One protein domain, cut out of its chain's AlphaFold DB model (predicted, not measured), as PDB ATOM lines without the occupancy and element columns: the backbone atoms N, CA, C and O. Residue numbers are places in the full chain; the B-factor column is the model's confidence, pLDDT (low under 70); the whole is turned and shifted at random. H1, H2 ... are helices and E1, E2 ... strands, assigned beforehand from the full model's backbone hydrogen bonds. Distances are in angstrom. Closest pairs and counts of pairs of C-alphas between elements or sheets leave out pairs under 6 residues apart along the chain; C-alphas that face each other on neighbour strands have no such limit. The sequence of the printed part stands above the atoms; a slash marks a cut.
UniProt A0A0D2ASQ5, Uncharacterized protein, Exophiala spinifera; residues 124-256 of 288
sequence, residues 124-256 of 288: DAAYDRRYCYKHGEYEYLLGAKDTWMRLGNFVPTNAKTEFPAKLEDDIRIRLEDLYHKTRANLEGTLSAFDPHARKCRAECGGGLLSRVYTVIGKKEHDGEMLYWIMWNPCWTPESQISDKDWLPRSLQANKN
ATOM      1  N   ASP A 124     -27.682 -45.165 -20.615       64.69
ATOM      2  CA  ASP A 124     -27.928 -44.710 -19.260       64.69
ATOM      3  C   ASP A 124     -29.444 -44.574 -19.047       64.69
ATOM      4  O   ASP A 124     -30.234 -44.470 -19.990       64.69
ATOM      5  N   ALA A 125     -29.867 -44.634 -17.786       72.69
ATOM      6  CA  ALA A 125     -31.259 -44.833 -17.395       72.69
ATOM      7  C   ALA A 125     -32.291 -43.952 -18.146       72.69
ATOM      8  O   ALA A 125     -32.038 -42.802 -18.483       72.69
ATOM      9  N   ALA A 126     -33.512 -44.464 -18.327       84.94
ATOM     10  CA  ALA A 126     -34.616 -43.764 -18.962       84.94
ATOM     11  C   ALA A 126     -35.197 -42.731 -18.000       84.94
ATOM     12  O   ALA A 126     -35.706 -43.091 -16.933       84.94
ATOM     13  N   TYR A 127     -35.135 -41.461 -18.384       79.94
ATOM     14  CA  TYR A 127     -35.577 -40.340 -17.552       79.94
ATOM     15  C   TYR A 127     -37.060 -40.025 -17.739       79.94
ATOM     16  O   TYR A 127     -37.724 -39.591 -16.800       79.94
ATOM     17  N   ASP A 128     -37.573 -40.238 -18.949       85.31
ATOM     18  CA  ASP A 128     -38.926 -39.857 -19.337       85.31
ATOM     19  C   ASP A 128     -39.435 -40.728 -20.496       85.31
ATOM     20  O   ASP A 128     -38.654 -41.401 -21.175       85.31
ATOM     21  N   ARG A 129     -40.751 -40.712 -20.719       88.62
ATOM     22  CA  ARG A 129     -41.428 -41.433 -21.799       88.62
ATOM     23  C   ARG A 129     -42.479 -40.548 -22.448       88.62
ATOM     24  O   ARG A 129     -43.352 -40.011 -21.770       88.62
ATOM     25  N   ARG A 130     -42.484 -40.511 -23.776       86.44
ATOM     26  CA  ARG A 130     -43.504 -39.811 -24.568       86.44
ATOM     27  C   ARG A 130     -43.949 -40.649 -25.754       86.44
ATOM     28  O   ARG A 130     -43.236 -41.554 -26.163       86.44
ATOM     29  N   TYR A 131     -45.099 -40.330 -26.329       87.75
ATOM     30  CA  TYR A 131     -45.487 -40.876 -27.627       87.75
ATOM     31  C   TYR A 131     -44.996 -39.951 -28.745       87.75
ATOM     32  O   TYR A 131     -45.195 -38.737 -28.667       87.75
ATOM     33  N   CYS A 132     -44.355 -40.503 -29.776       84.38
ATOM     34  CA  CYS A 132     -43.871 -39.745 -30.924       84.38
ATOM     35  C   CYS A 132     -44.683 -40.068 -32.174       84.38
ATOM     36  O   CYS A 132     -44.571 -41.149 -32.745       84.38
ATOM     37  N   TYR A 133     -45.450 -39.091 -32.660       82.88
ATOM     38  CA  TYR A 133     -46.267 -39.255 -33.867       82.88
ATOM     39  C   TYR A 133     -45.445 -39.483 -35.139       82.88
ATOM     40  O   TYR A 133     -45.933 -40.127 -36.060       82.88
ATOM     41  N   LYS A 134     -44.199 -38.989 -35.196       82.75
ATOM     42  CA  LYS A 134     -43.318 -39.184 -36.356       82.75
ATOM     43  C   LYS A 134     -42.901 -40.647 -36.514       82.75
ATOM     44  O   LYS A 134     -42.850 -41.135 -37.637       82.75
ATOM     45  N   HIS A 135     -42.599 -41.326 -35.409       80.62
ATOM     46  CA  HIS A 135     -42.192 -42.735 -35.424       80.62
ATOM     47  C   HIS A 135     -43.363 -43.698 -35.189       80.62
ATOM     48  O   HIS A 135     -43.234 -44.883 -35.466       80.62
ATOM     49  N   GLY A 136     -44.513 -43.202 -34.720       89.56
ATOM     50  CA  GLY A 136     -45.696 -44.025 -34.458       89.56
ATOM     51  C   GLY A 136     -45.550 -44.940 -33.239       89.56
ATOM     52  O   GLY A 136     -46.241 -45.949 -33.148       89.56
ATOM     53  N   GLU A 137     -44.650 -44.612 -32.313       92.50
ATOM     54  CA  GLU A 137     -44.374 -45.419 -31.124       92.50
ATOM     55  C   GLU A 137     -43.984 -44.562 -29.911       92.50
ATOM     56  O   GLU A 137     -43.784 -43.344 -30.012       92.50
ATOM     57  N   TYR A 138     -43.911 -45.200 -28.738       90.44
ATOM     58  CA  TYR A 138     -43.347 -44.567 -27.551       90.44
ATOM     59  C   TYR A 138     -41.832 -44.402 -27.710       90.44
ATOM     60  O   TYR A 138     -41.129 -45.289 -28.182       90.44
ATOM     61  N   GLU A 139     -41.338 -43.250 -27.281       88.94
ATOM     62  CA  GLU A 139     -39.923 -42.938 -27.169       88.94
ATOM     63  C   GLU A 139     -39.556 -42.722 -25.708       88.94
ATOM     64  O   GLU A 139     -40.339 -42.184 -24.915       88.94
ATOM     65  N   TYR A 140     -38.318 -43.068 -25.390       88.31
ATOM     66  CA  TYR A 140     -37.730 -42.884 -24.075       88.31
ATOM     67  C   TYR A 140     -36.602 -41.866 -24.173       88.31
ATOM     68  O   TYR A 140     -35.823 -41.893 -25.124       88.31
ATOM     69  N   LEU A 141     -36.526 -40.952 -23.206       87.25
ATOM     70  CA  LEU A 141     -35.398 -40.033 -23.095       87.25
ATOM     71  C   LEU A 141     -34.251 -40.781 -22.428       87.25
ATOM     72  O   LEU A 141     -34.303 -41.018 -21.218       87.25
ATOM     73  N   LEU A 142     -33.259 -41.172 -23.222       83.75
ATOM     74  CA  LEU A 142     -32.115 -41.967 -22.789       83.75
ATOM     75  C   LEU A 142     -30.838 -41.132 -22.842       83.75
ATOM     76  O   LEU A 142     -30.607 -40.390 -23.799       83.75
ATOM     77  N   GLY A 143     -30.015 -41.260 -21.805       78.56
ATOM     78  CA  GLY A 143     -28.648 -40.747 -21.800       78.56
ATOM     79  C   GLY A 143     -27.709 -41.772 -22.422       78.56
ATOM     80  O   GLY A 143     -28.025 -42.961 -22.454       78.56
ATOM     81  N   ALA A 144     -26.574 -41.304 -22.916       78.69
ATOM     82  CA  ALA A 144     -25.513 -42.175 -23.378       78.69
ATOM     83  C   ALA A 144     -24.298 -41.997 -22.492       78.69
ATOM     84  O   ALA A 144     -23.985 -40.861 -22.129       78.69
ATOM     85  N   LYS A 145     -23.607 -43.102 -22.222       80.38
ATOM     86  CA  LYS A 145     -22.366 -43.063 -21.463       80.38
ATOM     87  C   LYS A 145     -21.351 -42.164 -22.175       80.38
ATOM     88  O   LYS A 145     -21.104 -42.306 -23.377       80.38
ATOM     89  N   ASP A 146     -20.748 -41.256 -21.418       85.94
ATOM     90  CA  ASP A 146     -19.630 -40.443 -21.890       85.94
ATOM     91  C   ASP A 146     -18.478 -41.348 -22.343       85.94
ATOM     92  O   ASP A 146     -18.196 -42.376 -21.717       85.94
ATOM     93  N   THR A 147     -17.833 -40.993 -23.455       85.56
ATOM     94  CA  THR A 147     -16.835 -41.864 -24.096       85.56
ATOM     95  C   THR A 147     -15.759 -41.073 -24.839       85.56
ATOM     96  O   THR A 147     -15.979 -39.925 -25.250       85.56
ATOM     97  N   TRP A 148     -14.584 -41.679 -25.036       90.19
ATOM     98  CA  TRP A 148     -13.522 -41.093 -25.849       90.19
ATOM     99  C   TRP A 148     -13.856 -41.293 -27.323       90.19
ATOM    100  O   TRP A 148     -14.143 -42.398 -27.767       90.19
ATOM    101  N   MET A 149     -13.773 -40.235 -28.122       90.75
ATOM    102  CA  MET A 149     -14.090 -40.280 -29.546       90.75
ATOM    103  C   MET A 149     -12.921 -39.802 -30.397       90.75
ATOM    104  O   MET A 149     -12.350 -38.737 -30.151       90.75
ATOM    105  N   ARG A 150     -12.607 -40.579 -31.441       91.19
ATOM    106  CA  ARG A 150     -11.718 -40.174 -32.536       91.19
ATOM    107  C   ARG A 150     -12.453 -39.214 -33.461       91.19
ATOM    108  O   ARG A 150     -13.656 -39.362 -33.676       91.19
ATOM    109  N   LEU A 151     -11.717 -38.294 -34.085       89.31
ATOM    110  CA  LEU A 151     -12.278 -37.382 -35.088       89.31
ATOM    111  C   LEU A 151     -12.981 -38.148 -36.223       89.31
ATOM    112  O   LEU A 151     -14.115 -37.832 -36.581       89.31
ATOM    113  N   GLY A 152     -12.344 -39.214 -36.717       85.44
ATOM    114  CA  GLY A 152     -12.867 -40.041 -37.806       85.44
ATOM    115  C   GLY A 152     -14.197 -40.740 -37.498       85.44
ATOM    116  O   GLY A 152     -14.902 -41.115 -38.431       85.44
ATOM    117  N   ASN A 153     -14.588 -40.869 -36.224       87.25
ATOM    118  CA  ASN A 153     -15.863 -41.486 -35.841       87.25
ATOM    119  C   ASN A 153     -17.069 -40.577 -36.119       87.25
ATOM    120  O   ASN A 153     -18.198 -41.054 -36.192       87.25
ATOM    121  N   PHE A 154     -16.844 -39.269 -36.265       87.31
ATOM    122  CA  PHE A 154     -17.890 -38.303 -36.601       87.31
ATOM    123  C   PHE A 154     -18.088 -38.137 -38.106       87.31
ATOM    124  O   PHE A 154     -19.088 -37.550 -38.521       87.31
ATOM    125  N   VAL A 155     -17.154 -38.641 -38.914       83.25
ATOM    126  CA  VAL A 155     -17.215 -38.570 -40.373       83.25
ATOM    127  C   VAL A 155     -18.138 -39.682 -40.874       83.25
ATOM    128  O   VAL A 155     -17.818 -40.860 -40.698       83.25
ATOM    129  N   PRO A 156     -19.271 -39.352 -41.519       74.50
ATOM    130  CA  PRO A 156     -20.142 -40.359 -42.105       74.50
ATOM    131  C   PRO A 156     -19.378 -41.216 -43.119       74.50
ATOM    132  O   PRO A 156     -18.598 -40.706 -43.925       74.50
ATOM    133  N   THR A 157     -19.619 -42.525 -43.121       70.69
ATOM    134  CA  THR A 157     -18.919 -43.478 -44.001       70.69
ATOM    135  C   THR A 157     -19.094 -43.148 -45.485       70.69
ATOM    136  O   THR A 157     -18.176 -43.361 -46.272       70.69
ATOM    137  N   ASN A 158     -20.240 -42.574 -45.857       67.25
ATOM    138  CA  ASN A 158     -20.566 -42.107 -47.205       67.25
ATOM    139  C   ASN A 158     -19.952 -40.741 -47.567       67.25
ATOM    140  O   ASN A 158     -19.914 -40.397 -48.740       67.25
ATOM    141  N   ALA A 159     -19.463 -39.960 -46.599       60.12
ATOM    142  CA  ALA A 159     -18.828 -38.665 -46.859       60.12
ATOM    143  C   ALA A 159     -17.346 -38.792 -47.258       60.12
ATOM    144  O   ALA A 159     -16.756 -37.844 -47.779       60.12
ATOM    145  N   LYS A 160     -16.744 -39.972 -47.053       58.94
ATOM    146  CA  LYS A 160     -15.336 -40.241 -47.386       58.94
ATOM    147  C   LYS A 160     -15.027 -40.175 -48.886       58.94
ATOM    148  O   LYS A 160     -13.856 -40.133 -49.249       58.94
ATOM    149  N   THR A 161     -16.040 -40.164 -49.750       58.12
ATOM    150  CA  THR A 161     -15.869 -40.260 -51.205       58.12
ATOM    151  C   THR A 161     -15.812 -38.926 -51.942       58.12
ATOM    152  O   THR A 161     -15.297 -38.918 -53.054       58.12
ATOM    153  N   GLU A 162     -16.289 -37.810 -51.371       59.62
ATOM    154  CA  GLU A 162     -16.391 -36.552 -52.137       59.62
ATOM    155  C   GLU A 162     -15.535 -35.402 -51.583       59.62
ATOM    156  O   GLU A 162     -14.822 -34.794 -52.371       59.62
ATOM    157  N   PHE A 163     -15.478 -35.138 -50.267       63.22
ATOM    158  CA  PHE A 163     -14.604 -34.086 -49.694       63.22
ATOM    159  C   PHE A 163     -14.226 -34.352 -48.216       63.22
ATOM    160  O   PHE A 163     -14.630 -33.596 -47.328       63.22
ATOM    161  N   PRO A 164     -13.450 -35.410 -47.914       69.75
ATOM    162  CA  PRO A 164     -13.212 -35.851 -46.535       69.75
ATOM    163  C   PRO A 164     -12.453 -34.827 -45.676       69.75
ATOM    164  O   PRO A 164     -12.840 -34.585 -44.537       69.75
ATOM    165  N   ALA A 165     -11.422 -34.177 -46.226       77.12
ATOM    166  CA  ALA A 165     -10.537 -33.301 -45.451       77.12
ATOM    167  C   ALA A 165     -11.244 -32.049 -44.907       77.12
ATOM    168  O   ALA A 165     -11.111 -31.718 -43.733       77.12
ATOM    169  N   LYS A 166     -12.056 -31.382 -45.739       83.69
ATOM    170  CA  LYS A 166     -12.791 -30.179 -45.321       83.69
ATOM    171  C   LYS A 166     -13.824 -30.500 -44.236       83.69
ATOM    172  O   LYS A 166     -13.956 -29.752 -43.276       83.69
ATOM    173  N   LEU A 167     -14.525 -31.626 -44.376       85.06
ATOM    174  CA  LEU A 167     -15.494 -32.071 -43.379       85.06
ATOM    175  C   LEU A 167     -14.814 -32.415 -42.046       85.06
ATOM    176  O   LEU A 167     -15.321 -32.046 -40.991       85.06
ATOM    177  N   GLU A 168     -13.668 -33.096 -42.081       87.38
ATOM    178  CA  GLU A 168     -12.886 -33.381 -40.875       87.38
ATOM    179  C   GLU A 168     -12.413 -32.109 -40.170       87.38
ATOM    180  O   GLU A 168     -12.500 -32.030 -38.942       87.38
ATOM    181  N   ASP A 169     -11.959 -31.105 -40.922       89.38
ATOM    182  CA  ASP A 169     -11.559 -29.815 -40.359       89.38
ATOM    183  C   ASP A 169     -12.750 -29.076 -39.730       89.38
ATOM    184  O   ASP A 169     -12.636 -28.601 -38.598       89.38
ATOM    185  N   ASP A 170     -13.915 -29.054 -40.384       90.69
ATOM    186  CA  ASP A 170     -15.135 -28.440 -39.839       90.69
ATOM    187  C   ASP A 170     -15.592 -29.130 -38.537       90.69
ATOM    188  O   ASP A 170     -15.953 -28.469 -37.554       90.69
ATOM    189  N   ILE A 171     -15.539 -30.467 -38.494       92.12
ATOM    190  CA  ILE A 171     -15.830 -31.247 -37.282       92.12
ATOM    191  C   ILE A 171     -14.821 -30.898 -36.185       92.12
ATOM    192  O   ILE A 171     -15.221 -30.654 -35.044       92.12
ATOM    193  N   ARG A 172     -13.524 -30.853 -36.519       93.75
ATOM    194  CA  ARG A 172     -12.455 -30.530 -35.568       93.75
ATOM    195  C   ARG A 172     -12.687 -29.154 -34.959       93.75
ATOM    196  O   ARG A 172     -12.758 -29.056 -33.741       93.75
ATOM    197  N   ILE A 173     -12.891 -28.125 -35.782       94.50
ATOM    198  CA  ILE A 173     -13.157 -26.751 -35.330       94.50
ATOM    199  C   ILE A 173     -14.318 -26.725 -34.330       94.50
ATOM    200  O   ILE A 173     -14.223 -26.089 -33.281       94.50
ATOM    201  N   ARG A 174     -15.400 -27.457 -34.614       94.25
ATOM    202  CA  ARG A 174     -16.571 -27.495 -33.735       94.25
ATOM    203  C   ARG A 174     -16.309 -28.208 -32.406       94.25
ATOM    204  O   ARG A 174     -16.792 -27.747 -31.375       94.25
ATOM    205  N   LEU A 175     -15.555 -29.308 -32.407       95.31
ATOM    206  CA  LEU A 175     -15.167 -30.000 -31.172       95.31
ATOM    207  C   LEU A 175     -14.218 -29.148 -30.317       95.31
ATOM    208  O   LEU A 175     -14.370 -29.107 -29.097       95.31
ATOM    209  N   GLU A 176     -13.284 -28.432 -30.942       95.25
ATOM    210  CA  GLU A 176     -12.366 -27.514 -30.253       95.25
ATOM    211  C   GLU A 176     -13.116 -26.335 -29.623       95.25
ATOM    212  O   GLU A 176     -12.864 -25.994 -28.470       95.25
ATOM    213  N   ASP A 177     -14.081 -25.743 -30.330       95.25
ATOM    214  CA  ASP A 177     -14.923 -24.668 -29.792       95.25
ATOM    215  C   ASP A 177     -15.703 -25.127 -28.547       95.25
ATOM    216  O   ASP A 177     -15.691 -24.453 -27.512       95.25
ATOM    217  N   LEU A 178     -16.315 -26.316 -28.598       94.00
ATOM    218  CA  LEU A 178     -16.996 -26.915 -27.444       94.00
ATOM    219  C   LEU A 178     -16.031 -27.176 -26.279       94.00
ATOM    220  O   LEU A 178     -16.363 -26.896 -25.122       94.00
ATOM    221  N   TYR A 179     -14.829 -27.673 -26.572       94.00
ATOM    222  CA  TYR A 179     -13.796 -27.903 -25.567       94.00
ATOM    223  C   TYR A 179     -13.359 -26.598 -24.895       94.00
ATOM    224  O   TYR A 179     -13.306 -26.519 -23.667       94.00
ATOM    225  N   HIS A 180     -13.095 -25.546 -25.671       92.75
ATOM    226  CA  HIS A 180     -12.676 -24.251 -25.142       92.75
ATOM    227  C   HIS A 180     -13.771 -23.581 -24.307       92.75
ATOM    228  O   HIS A 180     -13.477 -23.093 -23.214       92.75
ATOM    229  N   LYS A 181     -15.029 -23.621 -24.763       90.25
ATOM    230  CA  LYS A 181     -16.184 -23.117 -24.001       90.25
ATOM    231  C   LYS A 181     -16.335 -23.830 -22.661       90.25
ATOM    232  O   LYS A 181     -16.477 -23.178 -21.630       90.25
ATOM    233  N   THR A 182     -16.228 -25.156 -22.669       90.25
ATOM    234  CA  THR A 182     -16.320 -25.968 -21.448       90.25
ATOM    235  C   THR A 182     -15.164 -25.688 -20.512       90.25
ATOM    236  O   THR A 182     -15.362 -25.499 -19.321       90.25
ATOM    237  N   ARG A 183     -13.942 -25.613 -21.040       89.38
ATOM    238  CA  ARG A 183     -12.749 -25.358 -20.235       89.38
ATOM    239  C   ARG A 183     -12.779 -23.981 -19.570       89.38
ATOM    240  O   ARG A 183     -12.270 -23.851 -18.461       89.38
ATOM    241  N   ALA A 184     -13.365 -22.979 -20.222       88.81
ATOM    242  CA  ALA A 184     -13.510 -21.637 -19.663       88.81
ATOM    243  C   ALA A 184     -14.487 -21.585 -18.474       88.81
ATOM    244  O   ALA A 184     -14.310 -20.760 -17.583       88.81
ATOM    245  N   ASN A 185     -15.496 -22.461 -18.440       88.81
ATOM    246  CA  ASN A 185     -16.487 -22.518 -17.366       88.81
ATOM    247  C   ASN A 185     -16.991 -23.955 -17.157       88.81
ATOM    248  O   ASN A 185     -18.134 -24.280 -17.488       88.81
ATOM    249  N   LEU A 186     -16.125 -24.830 -16.637       83.75
ATOM    250  CA  LEU A 186     -16.439 -26.257 -16.517       83.75
ATOM    251  C   LEU A 186     -17.594 -26.480 -15.541       83.75
ATOM    252  O   LEU A 186     -18.586 -27.105 -15.896       83.75
ATOM    253  N   GLU A 187     -17.489 -25.920 -14.337       82.56
ATOM    254  CA  GLU A 187     -18.492 -26.087 -13.284       82.56
ATOM    255  C   GLU A 187     -19.858 -25.535 -13.709       82.56
ATOM    256  O   GLU A 187     -20.867 -26.228 -13.587       82.56
ATOM    257  N   GLY A 188     -19.896 -24.341 -14.311       84.62
ATOM    258  CA  GLY A 188     -21.137 -23.770 -14.831       84.62
ATOM    259  C   GLY A 188     -21.730 -24.576 -15.987       84.62
ATOM    260  O   GLY A 188     -22.945 -24.749 -16.044       84.62
ATOM    261  N   THR A 189     -20.897 -25.124 -16.879       84.00
ATOM    262  CA  THR A 189     -21.362 -25.974 -17.990       84.00
ATOM    263  C   THR A 189     -21.980 -27.268 -17.468       84.00
ATOM    264  O   THR A 189     -23.086 -27.626 -17.867       84.00
ATOM    265  N   LEU A 190     -21.302 -27.946 -16.540       82.44
ATOM    266  CA  LEU A 190     -21.788 -29.201 -15.969       82.44
ATOM    267  C   LEU A 190     -23.018 -28.983 -15.080       82.44
ATOM    268  O   LEU A 190     -23.952 -29.779 -15.125       82.44
ATOM    269  N   SER A 191     -23.070 -27.884 -14.324       80.62
ATOM    270  CA  SER A 191     -24.239 -27.533 -13.510       80.62
ATOM    271  C   SER A 191     -25.447 -27.102 -14.346       80.62
ATOM    272  O   SER A 191     -26.577 -27.215 -13.875       80.62
ATOM    273  N   ALA A 192     -25.237 -26.590 -15.561       83.06
ATOM    274  CA  ALA A 192     -26.310 -26.163 -16.460       83.06
ATOM    275  C   ALA A 192     -26.893 -27.305 -17.308       83.06
ATOM    276  O   ALA A 192     -27.809 -27.063 -18.107       83.06
ATOM    277  N   PHE A 193     -26.357 -28.521 -17.178       83.62
ATOM    278  CA  PHE A 193     -26.876 -29.690 -17.866       83.62
ATOM    279  C   PHE A 193     -28.190 -30.141 -17.222       83.62
ATOM    280  O   PHE A 193     -28.225 -30.658 -16.106       83.62
ATOM    281  N   ASP A 194     -29.282 -29.956 -17.958       82.31
ATOM    282  CA  ASP A 194     -30.597 -30.479 -17.612       82.31
ATOM    283  C   ASP A 194     -31.096 -31.349 -18.772       82.31
ATOM    284  O   ASP A 194     -31.419 -30.800 -19.829       82.31
ATOM    285  N   PRO A 195     -31.211 -32.680 -18.606       79.06
ATOM    286  CA  PRO A 195     -31.660 -33.572 -19.674       79.06
ATOM    287  C   PRO A 195     -33.072 -33.231 -20.178       79.06
ATOM    288  O   PRO A 195     -33.428 -33.541 -21.317       79.06
ATOM    289  N   HIS A 196     -33.884 -32.555 -19.362       78.94
ATOM    290  CA  HIS A 196     -35.223 -32.134 -19.743       78.94
ATOM    291  C   HIS A 196     -35.238 -30.777 -20.458       78.94
ATOM    292  O   HIS A 196     -36.223 -30.483 -21.140       78.94
ATOM    293  N   ALA A 197     -34.176 -29.977 -20.415       82.94
ATOM    294  CA  ALA A 197     -34.128 -28.715 -21.142       82.94
ATOM    295  C   ALA A 197     -34.051 -28.957 -22.656       82.94
ATOM    296  O   ALA A 197     -33.285 -29.789 -23.135       82.94
ATOM    297  N   ARG A 198     -34.809 -28.186 -23.451       79.56
ATOM    298  CA  ARG A 198     -34.864 -28.348 -24.921       79.56
ATOM    299  C   ARG A 198     -33.483 -28.297 -25.585       79.56
ATOM    300  O   ARG A 198     -33.243 -29.051 -26.518       79.56
ATOM    301  N   LYS A 199     -32.586 -27.445 -25.080       79.19
ATOM    302  CA  LYS A 199     -31.205 -27.280 -25.568       79.19
ATOM    303  C   LYS A 199     -30.305 -28.506 -25.343       79.19
ATOM    304  O   LYS A 199     -29.302 -28.640 -26.028       79.19
ATOM    305  N   CYS A 200     -30.657 -29.372 -24.392       77.94
ATOM    306  CA  CYS A 200     -29.902 -30.570 -24.022       77.94
ATOM    307  C   CYS A 200     -30.475 -31.839 -24.673       77.94
ATOM    308  O   CYS A 200     -30.077 -32.944 -24.327       77.94
ATOM    309  N   ARG A 201     -31.447 -31.713 -25.584       81.50
ATOM    310  CA  ARG A 201     -32.078 -32.858 -26.252       81.50
ATOM    311  C   ARG A 201     -31.508 -33.008 -27.652       81.50
ATOM    312  O   ARG A 201     -31.565 -32.073 -28.447       81.50
ATOM    313  N   ALA A 202     -31.029 -34.202 -27.976       76.69
ATOM    314  CA  ALA A 202     -30.668 -34.537 -29.343       76.69
ATOM    315  C   ALA A 202     -31.921 -34.637 -30.228       76.69
ATOM    316  O   ALA A 202     -32.947 -35.209 -29.841       76.69
ATOM    317  N   GLU A 203     -31.831 -34.104 -31.446       67.75
ATOM    318  CA  GLU A 203     -32.866 -34.286 -32.458       67.75
ATOM    319  C   GLU A 203     -32.868 -35.726 -32.986       67.75
ATOM    320  O   GLU A 203     -31.817 -36.329 -33.211       67.75
ATOM    321  N   CYS A 204     -34.061 -36.259 -33.265       63.12
ATOM    322  CA  CYS A 204     -34.249 -37.627 -33.759       63.12
ATOM    323  C   CYS A 204     -33.595 -37.922 -35.125       63.12
ATOM    324  O   CYS A 204     -33.493 -39.083 -35.504       63.12
ATOM    325  N   GLY A 205     -33.152 -36.899 -35.866       61.81
ATOM    326  CA  GLY A 205     -32.563 -37.041 -37.205       61.81
ATOM    327  C   GLY A 205     -31.253 -36.282 -37.421       61.81
ATOM    328  O   GLY A 205     -30.801 -36.190 -38.557       61.81
ATOM    329  N   GLY A 206     -30.657 -35.720 -36.366       69.12
ATOM    330  CA  GLY A 206     -29.368 -35.038 -36.465       69.12
ATOM    331  C   GLY A 206     -28.200 -36.021 -36.607       69.12
ATOM    332  O   GLY A 206     -28.262 -37.147 -36.103       69.12
ATOM    333  N   GLY A 207     -27.126 -35.587 -37.274       77.44
ATOM    334  CA  GLY A 207     -25.875 -36.347 -37.365       77.44
ATOM    335  C   GLY A 207     -25.197 -36.540 -36.002       77.44
ATOM    336  O   GLY A 207     -25.565 -35.914 -35.009       77.44
ATOM    337  N   LEU A 208     -24.170 -37.393 -35.935       83.88
ATOM    338  CA  LEU A 208     -23.525 -37.744 -34.661       83.88
ATOM    339  C   LEU A 208     -23.003 -36.512 -33.902       83.88
ATOM    340  O   LEU A 208     -23.214 -36.385 -32.699       83.88
ATOM    341  N   LEU A 209     -22.401 -35.558 -34.617       87.50
ATOM    342  CA  LEU A 209     -21.841 -34.347 -34.019       87.50
ATOM    343  C   LEU A 209     -22.899 -33.451 -33.355       87.50
ATOM    344  O   LEU A 209     -22.609 -32.821 -32.344       87.50
ATOM    345  N   SER A 210     -24.138 -33.405 -33.861       84.50
ATOM    346  CA  SER A 210     -25.203 -32.616 -33.218       84.50
ATOM    347  C   SER A 210     -25.694 -33.231 -31.906       84.50
ATOM    348  O   SER A 210     -26.443 -32.594 -31.171       84.50
ATOM    349  N   ARG A 211     -25.295 -34.472 -31.612       87.56
ATOM    350  CA  ARG A 211     -25.600 -35.145 -30.347       87.56
ATOM    351  C   ARG A 211     -24.547 -34.885 -29.277       87.56
ATOM    352  O   ARG A 211     -24.777 -35.250 -28.132       87.56
ATOM    353  N   VAL A 212     -23.427 -34.251 -29.613       90.69
ATOM    354  CA  VAL A 212     -22.446 -33.825 -28.614       90.69
ATOM    355  C   VAL A 212     -23.045 -32.661 -27.830       90.69
ATOM    356  O   VAL A 212     -23.355 -31.623 -28.415       90.69
ATOM    357  N   TYR A 213     -23.220 -32.834 -26.519       90.62
ATOM    358  CA  TYR A 213     -23.559 -31.715 -25.645       90.62
ATOM    359  C   TYR A 213     -22.326 -30.842 -25.452       90.62
ATOM    360  O   TYR A 213     -22.363 -29.643 -25.724       90.62
ATOM    361  N   THR A 214     -21.222 -31.457 -25.013       93.00
ATOM    362  CA  THR A 214     -19.960 -30.747 -24.844       93.00
ATOM    363  C   THR A 214     -18.739 -31.663 -24.847       93.00
ATOM    364  O   THR A 214     -18.864 -32.887 -24.811       93.00
ATOM    365  N   VAL A 215     -17.547 -31.066 -24.889       94.56
ATOM    366  CA  VAL A 215     -16.267 -31.775 -24.800       94.56
ATOM    367  C   VAL A 215     -15.604 -31.447 -23.468       94.56
ATOM    368  O   VAL A 215     -15.191 -30.314 -23.226       94.56
ATOM    369  N   ILE A 216     -15.488 -32.452 -22.607       91.38
ATOM    370  CA  ILE A 216     -14.931 -32.305 -21.257       91.38
ATOM    371  C   ILE A 216     -13.398 -32.393 -21.293       91.38
ATOM    372  O   ILE A 216     -12.699 -31.715 -20.538       91.38
ATOM    373  N   GLY A 217     -12.863 -33.238 -22.175       90.50
ATOM    374  CA  GLY A 217     -11.446 -33.571 -22.225       90.50
ATOM    375  C   GLY A 217     -10.935 -33.720 -23.647       90.50
ATOM    376  O   GLY A 217     -11.685 -34.013 -24.574       90.50
ATOM    377  N   LYS A 218      -9.629 -33.527 -23.812       92.12
ATOM    378  CA  LYS A 218      -8.922 -33.680 -25.082       92.12
ATOM    379  C   LYS A 218      -7.552 -34.282 -24.807       92.12
ATOM    380  O   LYS A 218      -6.872 -33.835 -23.880       92.12
ATOM    381  N   LYS A 219      -7.149 -35.280 -25.590       90.88
ATOM    382  CA  LYS A 219      -5.868 -35.973 -25.421       90.88
ATOM    383  C   LYS A 219      -5.373 -36.553 -26.743       90.88
ATOM    384  O   LYS A 219      -6.173 -37.021 -27.540       90.88
ATOM    385  N   GLU A 220      -4.064 -36.522 -26.966       90.12
ATOM    386  CA  GLU A 220      -3.423 -37.220 -28.083       90.12
ATOM    387  C   GLU A 220      -3.099 -38.666 -27.677       90.12
ATOM    388  O   GLU A 220      -2.595 -38.914 -26.575       90.12
ATOM    389  N   HIS A 221      -3.414 -39.625 -28.544       85.69
ATOM    390  CA  HIS A 221      -3.132 -41.044 -28.351       85.69
ATOM    391  C   HIS A 221      -2.829 -41.697 -29.700       85.69
ATOM    392  O   HIS A 221      -3.620 -41.579 -30.631       85.69
ATOM    393  N   ASP A 222      -1.674 -42.355 -29.806       86.50
ATOM    394  CA  ASP A 222      -1.198 -43.022 -31.026       86.50
ATOM    395  C   ASP A 222      -1.223 -42.126 -32.282       86.50
ATOM    396  O   ASP A 222      -1.549 -42.568 -33.381       86.50
ATOM    397  N   GLY A 223      -0.880 -40.840 -32.116       84.88
ATOM    398  CA  GLY A 223      -0.860 -39.849 -33.199       84.88
ATOM    399  C   GLY A 223      -2.241 -39.339 -33.626       84.88
ATOM    400  O   GLY A 223      -2.338 -38.555 -34.569       84.88
ATOM    401  N   GLU A 224      -3.311 -39.747 -32.939       87.06
ATOM    402  CA  GLU A 224      -4.667 -39.253 -33.163       87.06
ATOM    403  C   GLU A 224      -5.180 -38.433 -31.976       87.06
ATOM    404  O   GLU A 224      -4.933 -38.737 -30.806       87.06
ATOM    405  N   MET A 225      -5.961 -37.395 -32.278       90.44
ATOM    406  CA  MET A 225      -6.658 -36.623 -31.251       90.44
ATOM    407  C   MET A 225      -7.953 -37.315 -30.830       90.44
ATOM    408  O   MET A 225      -8.841 -37.571 -31.650       90.44
ATOM    409  N   LEU A 226      -8.070 -37.536 -29.523       92.31
ATOM    410  CA  LEU A 226      -9.252 -38.039 -28.846       92.31
ATOM    411  C   LEU A 226      -9.930 -36.929 -28.046       92.31
ATOM    412  O   LEU A 226      -9.277 -36.108 -27.394       92.31
ATOM    413  N   TYR A 227     -11.258 -36.959 -28.053       93.25
ATOM    414  CA  TYR A 227     -12.116 -36.041 -27.313       93.25
ATOM    415  C   TYR A 227     -12.990 -36.834 -26.341       93.25
ATOM    416  O   TYR A 227     -13.618 -37.804 -26.754       93.25
ATOM    417  N   TRP A 228     -13.029 -36.447 -25.066       92.12
ATOM    418  CA  TRP A 228     -13.944 -37.023 -24.078       92.12
ATOM    419  C   TRP A 228     -15.288 -36.312 -24.207       92.12
ATOM    420  O   TRP A 228     -15.407 -35.122 -23.882       92.12
ATOM    421  N   ILE A 229     -16.259 -37.023 -24.769       91.62
ATOM    422  CA  ILE A 229     -17.539 -36.472 -25.198       91.62
ATOM    423  C   ILE A 229     -18.581 -36.668 -24.111       91.62
ATOM    424  O   ILE A 229     -18.823 -37.799 -23.698       91.62
ATOM    425  N   MET A 230     -19.239 -35.569 -23.737       90.19
ATOM    426  CA  MET A 230     -20.510 -35.616 -23.025       90.19
ATOM    427  C   MET A 230     -21.652 -35.552 -24.031       90.19
ATOM    428  O   MET A 230     -21.734 -34.614 -24.837       90.19
ATOM    429  N   TRP A 231     -22.532 -36.547 -24.003       88.31
ATOM    430  CA  TRP A 231     -23.613 -36.675 -24.979       88.31
ATOM    431  C   TRP A 231     -24.898 -35.976 -24.523       88.31
ATOM    432  O   TRP A 231     -25.250 -35.962 -23.346       88.31
ATOM    433  N   ASN A 232     -25.646 -35.430 -25.482       88.25
ATOM    434  CA  ASN A 232     -27.030 -35.023 -25.272       88.25
ATOM    435  C   ASN A 232     -27.921 -36.266 -25.122       88.25
ATOM    436  O   ASN A 232     -27.867 -37.153 -25.981       88.25
ATOM    437  N   PRO A 233     -28.817 -36.299 -24.122       86.19
ATOM    438  CA  PRO A 233     -29.899 -37.262 -24.064       86.19
ATOM    439  C   PRO A 233     -30.712 -37.261 -25.356       86.19
ATOM    440  O   PRO A 233     -31.058 -36.209 -25.906       86.19
ATOM    441  N   CYS A 234     -31.029 -38.452 -25.843       83.00
ATOM    442  CA  CYS A 234     -31.760 -38.645 -27.082       83.00
ATOM    443  C   CYS A 234     -33.098 -39.324 -26.820       83.00
ATOM    444  O   CYS A 234     -33.253 -40.112 -25.889       83.00
ATOM    445  N   TRP A 235     -34.087 -38.981 -27.639       85.88
ATOM    446  CA  TRP A 235     -35.340 -39.717 -27.658       85.88
ATOM    447  C   TRP A 235     -35.160 -40.949 -28.532       85.88
ATOM    448  O   TRP A 235     -35.011 -40.830 -29.749       85.88
ATOM    449  N   THR A 236     -35.147 -42.113 -27.895       84.81
ATOM    450  CA  THR A 236     -34.940 -43.403 -28.549       84.81
ATOM    451  C   THR A 236     -36.279 -44.126 -28.672       84.81
ATOM    452  O   THR A 236     -36.956 -44.307 -27.652       84.81
ATOM    453  N   PRO A 237     -36.691 -44.527 -29.888       87.00
ATOM    454  CA  PRO A 237     -37.915 -45.297 -30.078       87.00
ATOM    455  C   PRO A 237     -37.853 -46.663 -29.383       87.00
ATOM    456  O   PRO A 237     -36.797 -47.292 -29.350       87.00
ATOM    457  N   GLU A 238     -38.981 -47.138 -28.846       87.50
ATOM    458  CA  GLU A 238     -39.060 -48.412 -28.112       87.50
ATOM    459  C   GLU A 238     -38.565 -49.615 -28.928       87.50
ATOM    460  O   GLU A 238     -37.998 -50.561 -28.378       87.50
ATOM    461  N   SER A 239     -38.768 -49.592 -30.243       87.25
ATOM    462  CA  SER A 239     -38.268 -50.596 -31.181       87.25
ATOM    463  C   SER A 239     -36.737 -50.717 -31.226       87.25
ATOM    464  O   SER A 239     -36.236 -51.793 -31.547       87.25
ATOM    465  N   GLN A 240     -36.001 -49.654 -30.888       83.38
ATOM    466  CA  GLN A 240     -34.535 -49.591 -30.976       83.38
ATOM    467  C   GLN A 240     -33.828 -49.913 -29.658       83.38
ATOM    468  O   GLN A 240     -32.601 -49.949 -29.612       83.38
ATOM    469  N   ILE A 241     -34.584 -50.147 -28.586       81.19
ATOM    470  CA  ILE A 241     -34.024 -50.468 -27.277       81.19
ATOM    471  C   ILE A 241     -33.873 -51.989 -27.180       81.19
ATOM    472  O   ILE A 241     -34.855 -52.728 -27.287       81.19
ATOM    473  N   SER A 242     -32.632 -52.443 -26.993       79.19
ATOM    474  CA  SER A 242     -32.253 -53.862 -27.001       79.19
ATOM    475  C   SER A 242     -32.769 -54.631 -25.785       79.19
ATOM    476  O   SER A 242     -33.401 -55.674 -25.931       79.19
ATOM    477  N   ASP A 243     -32.544 -54.109 -24.583       79.12
ATOM    478  CA  ASP A 243     -33.112 -54.638 -23.344       79.12
ATOM    479  C   ASP A 243     -34.374 -53.823 -23.016       79.12
ATOM    480  O   ASP A 243     -34.304 -52.622 -22.803       79.12
ATOM    481  N   LYS A 244     -35.567 -54.417 -23.026       81.12
ATOM    482  CA  LYS A 244     -36.809 -53.674 -22.710       81.12
ATOM    483  C   LYS A 244     -37.204 -53.791 -21.244       81.12
ATOM    484  O   LYS A 244     -37.940 -52.946 -20.730       81.12
ATOM    485  N   ASP A 245     -36.683 -54.799 -20.550       83.81
ATOM    486  CA  ASP A 245     -37.097 -55.151 -19.193       83.81
ATOM    487  C   ASP A 245     -36.584 -54.144 -18.156       83.81
ATOM    488  O   ASP A 245     -37.152 -53.993 -17.065       83.81
ATOM    489  N   TRP A 246     -35.521 -53.408 -18.486       80.94
ATOM    490  CA  TRP A 246     -34.970 -52.381 -17.610       80.94
ATOM    491  C   TRP A 246     -35.763 -51.062 -17.630       80.94
ATOM    492  O   TRP A 246     -35.759 -50.351 -16.616       80.94
ATOM    493  N   LEU A 247     -36.482 -50.740 -18.716       84.75
ATOM    494  CA  LEU A 247     -37.156 -49.444 -18.897       84.75
ATOM    495  C   LEU A 247     -38.185 -49.124 -17.803       84.75
ATOM    496  O   LEU A 247     -38.105 -48.033 -17.227       84.75
ATOM    497  N   PRO A 248     -39.118 -50.032 -17.435       83.94
ATOM    498  CA  PRO A 248     -40.112 -49.727 -16.407       83.94
ATOM    499  C   PRO A 248     -39.463 -49.417 -15.056       83.94
ATOM    500  O   PRO A 248     -39.890 -48.500 -14.352       83.94
ATOM    501  N   ARG A 249     -38.395 -50.152 -14.712       81.50
ATOM    502  CA  ARG A 249     -37.648 -49.973 -13.459       81.50
ATOM    503  C   ARG A 249     -36.919 -48.632 -13.436       81.50
ATOM    504  O   ARG A 249     -36.949 -47.951 -12.414       81.50
ATOM    505  N   SER A 250     -36.304 -48.236 -14.550       79.81
ATOM    506  CA  SER A 250     -35.594 -46.957 -14.655       79.81
ATOM    507  C   SER A 250     -36.532 -45.759 -14.611       79.81
ATOM    508  O   SER A 250     -36.299 -44.836 -13.834       79.81
ATOM    509  N   LEU A 251     -37.653 -45.810 -15.334       83.12
ATOM    510  CA  LEU A 251     -38.674 -44.765 -15.248       83.12
ATOM    511  C   LEU A 251     -39.224 -44.632 -13.826       83.12
ATOM    512  O   LEU A 251     -39.395 -43.526 -13.320       83.12
ATOM    513  N   GLN A 252     -39.494 -45.752 -13.153       81.31
ATOM    514  CA  GLN A 252     -39.976 -45.726 -11.775       81.31
ATOM    515  C   GLN A 252     -38.936 -45.145 -10.807       81.31
ATOM    516  O   GLN A 252     -39.305 -44.382  -9.914       81.31
ATOM    517  N   ALA A 253     -37.655 -45.474 -10.984       72.44
ATOM    518  CA  ALA A 253     -36.573 -44.911 -10.181       72.44
ATOM    519  C   ALA A 253     -36.459 -43.386 -10.359       72.44
ATOM    520  O   ALA A 253     -36.270 -42.673  -9.376       72.44
ATOM    521  N   ASN A 254     -36.661 -42.888 -11.582       68.00
ATOM    522  CA  ASN A 254     -36.557 -41.466 -11.912       68.00
ATOM    523  C   ASN A 254     -37.801 -40.633 -11.553       68.00
ATOM    524  O   ASN A 254     -37.701 -39.417 -11.421       68.00
ATOM    525  N   LYS A 255     -38.957 -41.261 -11.298       67.75
ATOM    526  CA  LYS A 255     -40.166 -40.565 -10.810       67.75
ATOM    527  C   LYS A 255     -40.031 -39.988  -9.398       67.75
ATOM    528  O   LYS A 255     -40.828 -39.130  -9.027       67.75
ATOM    529  N   ASN A 256     -39.078 -40.461  -8.590       61.00
ATOM    530  CA  ASN A 256     -38.872 -39.955  -7.235       61.00
ATOM    531  C   ASN A 256     -37.639 -39.031  -7.194       61.00
ATOM    532  O   ASN A 256     -36.512 -39.536  -7.244       61.00
TER     533      ASN A 256
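Overview. This is residues 124 to 256 of the 288 residues of an uncharacterized protein of Exophiala spinifera (UniProt A0A0D2ASQ5). Two small three-stranded sheets follow one another as a twisted ribbon, joined where E2 runs on into E3 and E5 into E6. The long helix H3 crosses one face of the sheet E3 E5 E4, and H6 packs over E1 in the other sheet. The printed part has 133 residues, with six named strands and six named helices in the order E1 E2 E3 H1 H2 H3 H4 H5 E4 E5 E6 H6; both sheets are antiparallel, ordered E3 E5 E4 and E1 E2 E6, and the class is mixed. It is only just compact, close to loose, with a radius of gyration of the C-alphas of 16.5 A and spans of 44 by 38 by 26 A.

Arrangement. Start at E5, residues 224 to 231, the inner strand of a strongly twisted sheet. On one side find E3, residues 147 to 150, with N 149 and O 227 2.8 A apart; on the other side is E4, residues 212 to 221, its hairpin partner, with N 226 and O 219 2.8 A apart. H3, residues 164 to 184, is on this sheet in two layers, helix on one face, at a height over the sheet of 8.3 A, and runs across E4 at 75 degrees on the local plane; the closest C-alphas are those of Tyr 179 and Val 215, 4.7 A. H1, residues 151 to 154, touches H3 with residues 168 to 172 of H3 alone; the closest C-alphas are those of Leu 151 and Arg 172, 6.9 A. H2, residues 157 to 161, and H3 meet only through their link. H4, residues 186 to 191, and H5, residues 208 to 211, only graze the sheet. In the second sheet, E2, residues 137 to 144, has E1, residues 124 to 132, on one side, a hairpin with N 139 and O 130 2.8 A apart, and E6, residues 234 to 237, on the other side, with N 234 and O 142 2.8 A apart. H6, residues 246 to 254, is over E1 and stands up from that sheet at 47 degrees; Ala 126 and Ser 250 have the closest C-alphas, 5.4 A. In H3, H4 and H6 every O i to N i+4 pair is within hydrogen-bond range; in H2 0 of 1 is, and 0 of 2 O i to N i+3 pairs.

Along the chain. Find C-alpha 224 at (-4.667, -39.253, -33.163); from there E5 runs 20.8 A. E4 spans 20.6 A and bends by 70 degrees at residue 216. H3 starts at C-alpha 164, (-13.212, -35.851, -46.535), and runs 30.4 A. E1 spans 20.4 A, E2 20.6 A, E3 10.0 A, E6 9.5 A; H6 runs 12.4 A to C-alpha 254 at (-36.557, -41.466, -11.912). The shorter helices H1, H2, H4 and H5 span 5.9, 8.5, 8.5 and 5.4 A.

Size, cuts and confidence. The C-alphas farthest apart, of Glu 162 and Asn 256, lie 50.3 A apart. The printed part has no cut, and H4 to H5 is a long link of 16 residues. Look for pLDDT under 70 at residue 124 and residues 158 to 164, 203 to 206 and 254 to 256; the mean of the printed part is 83.4.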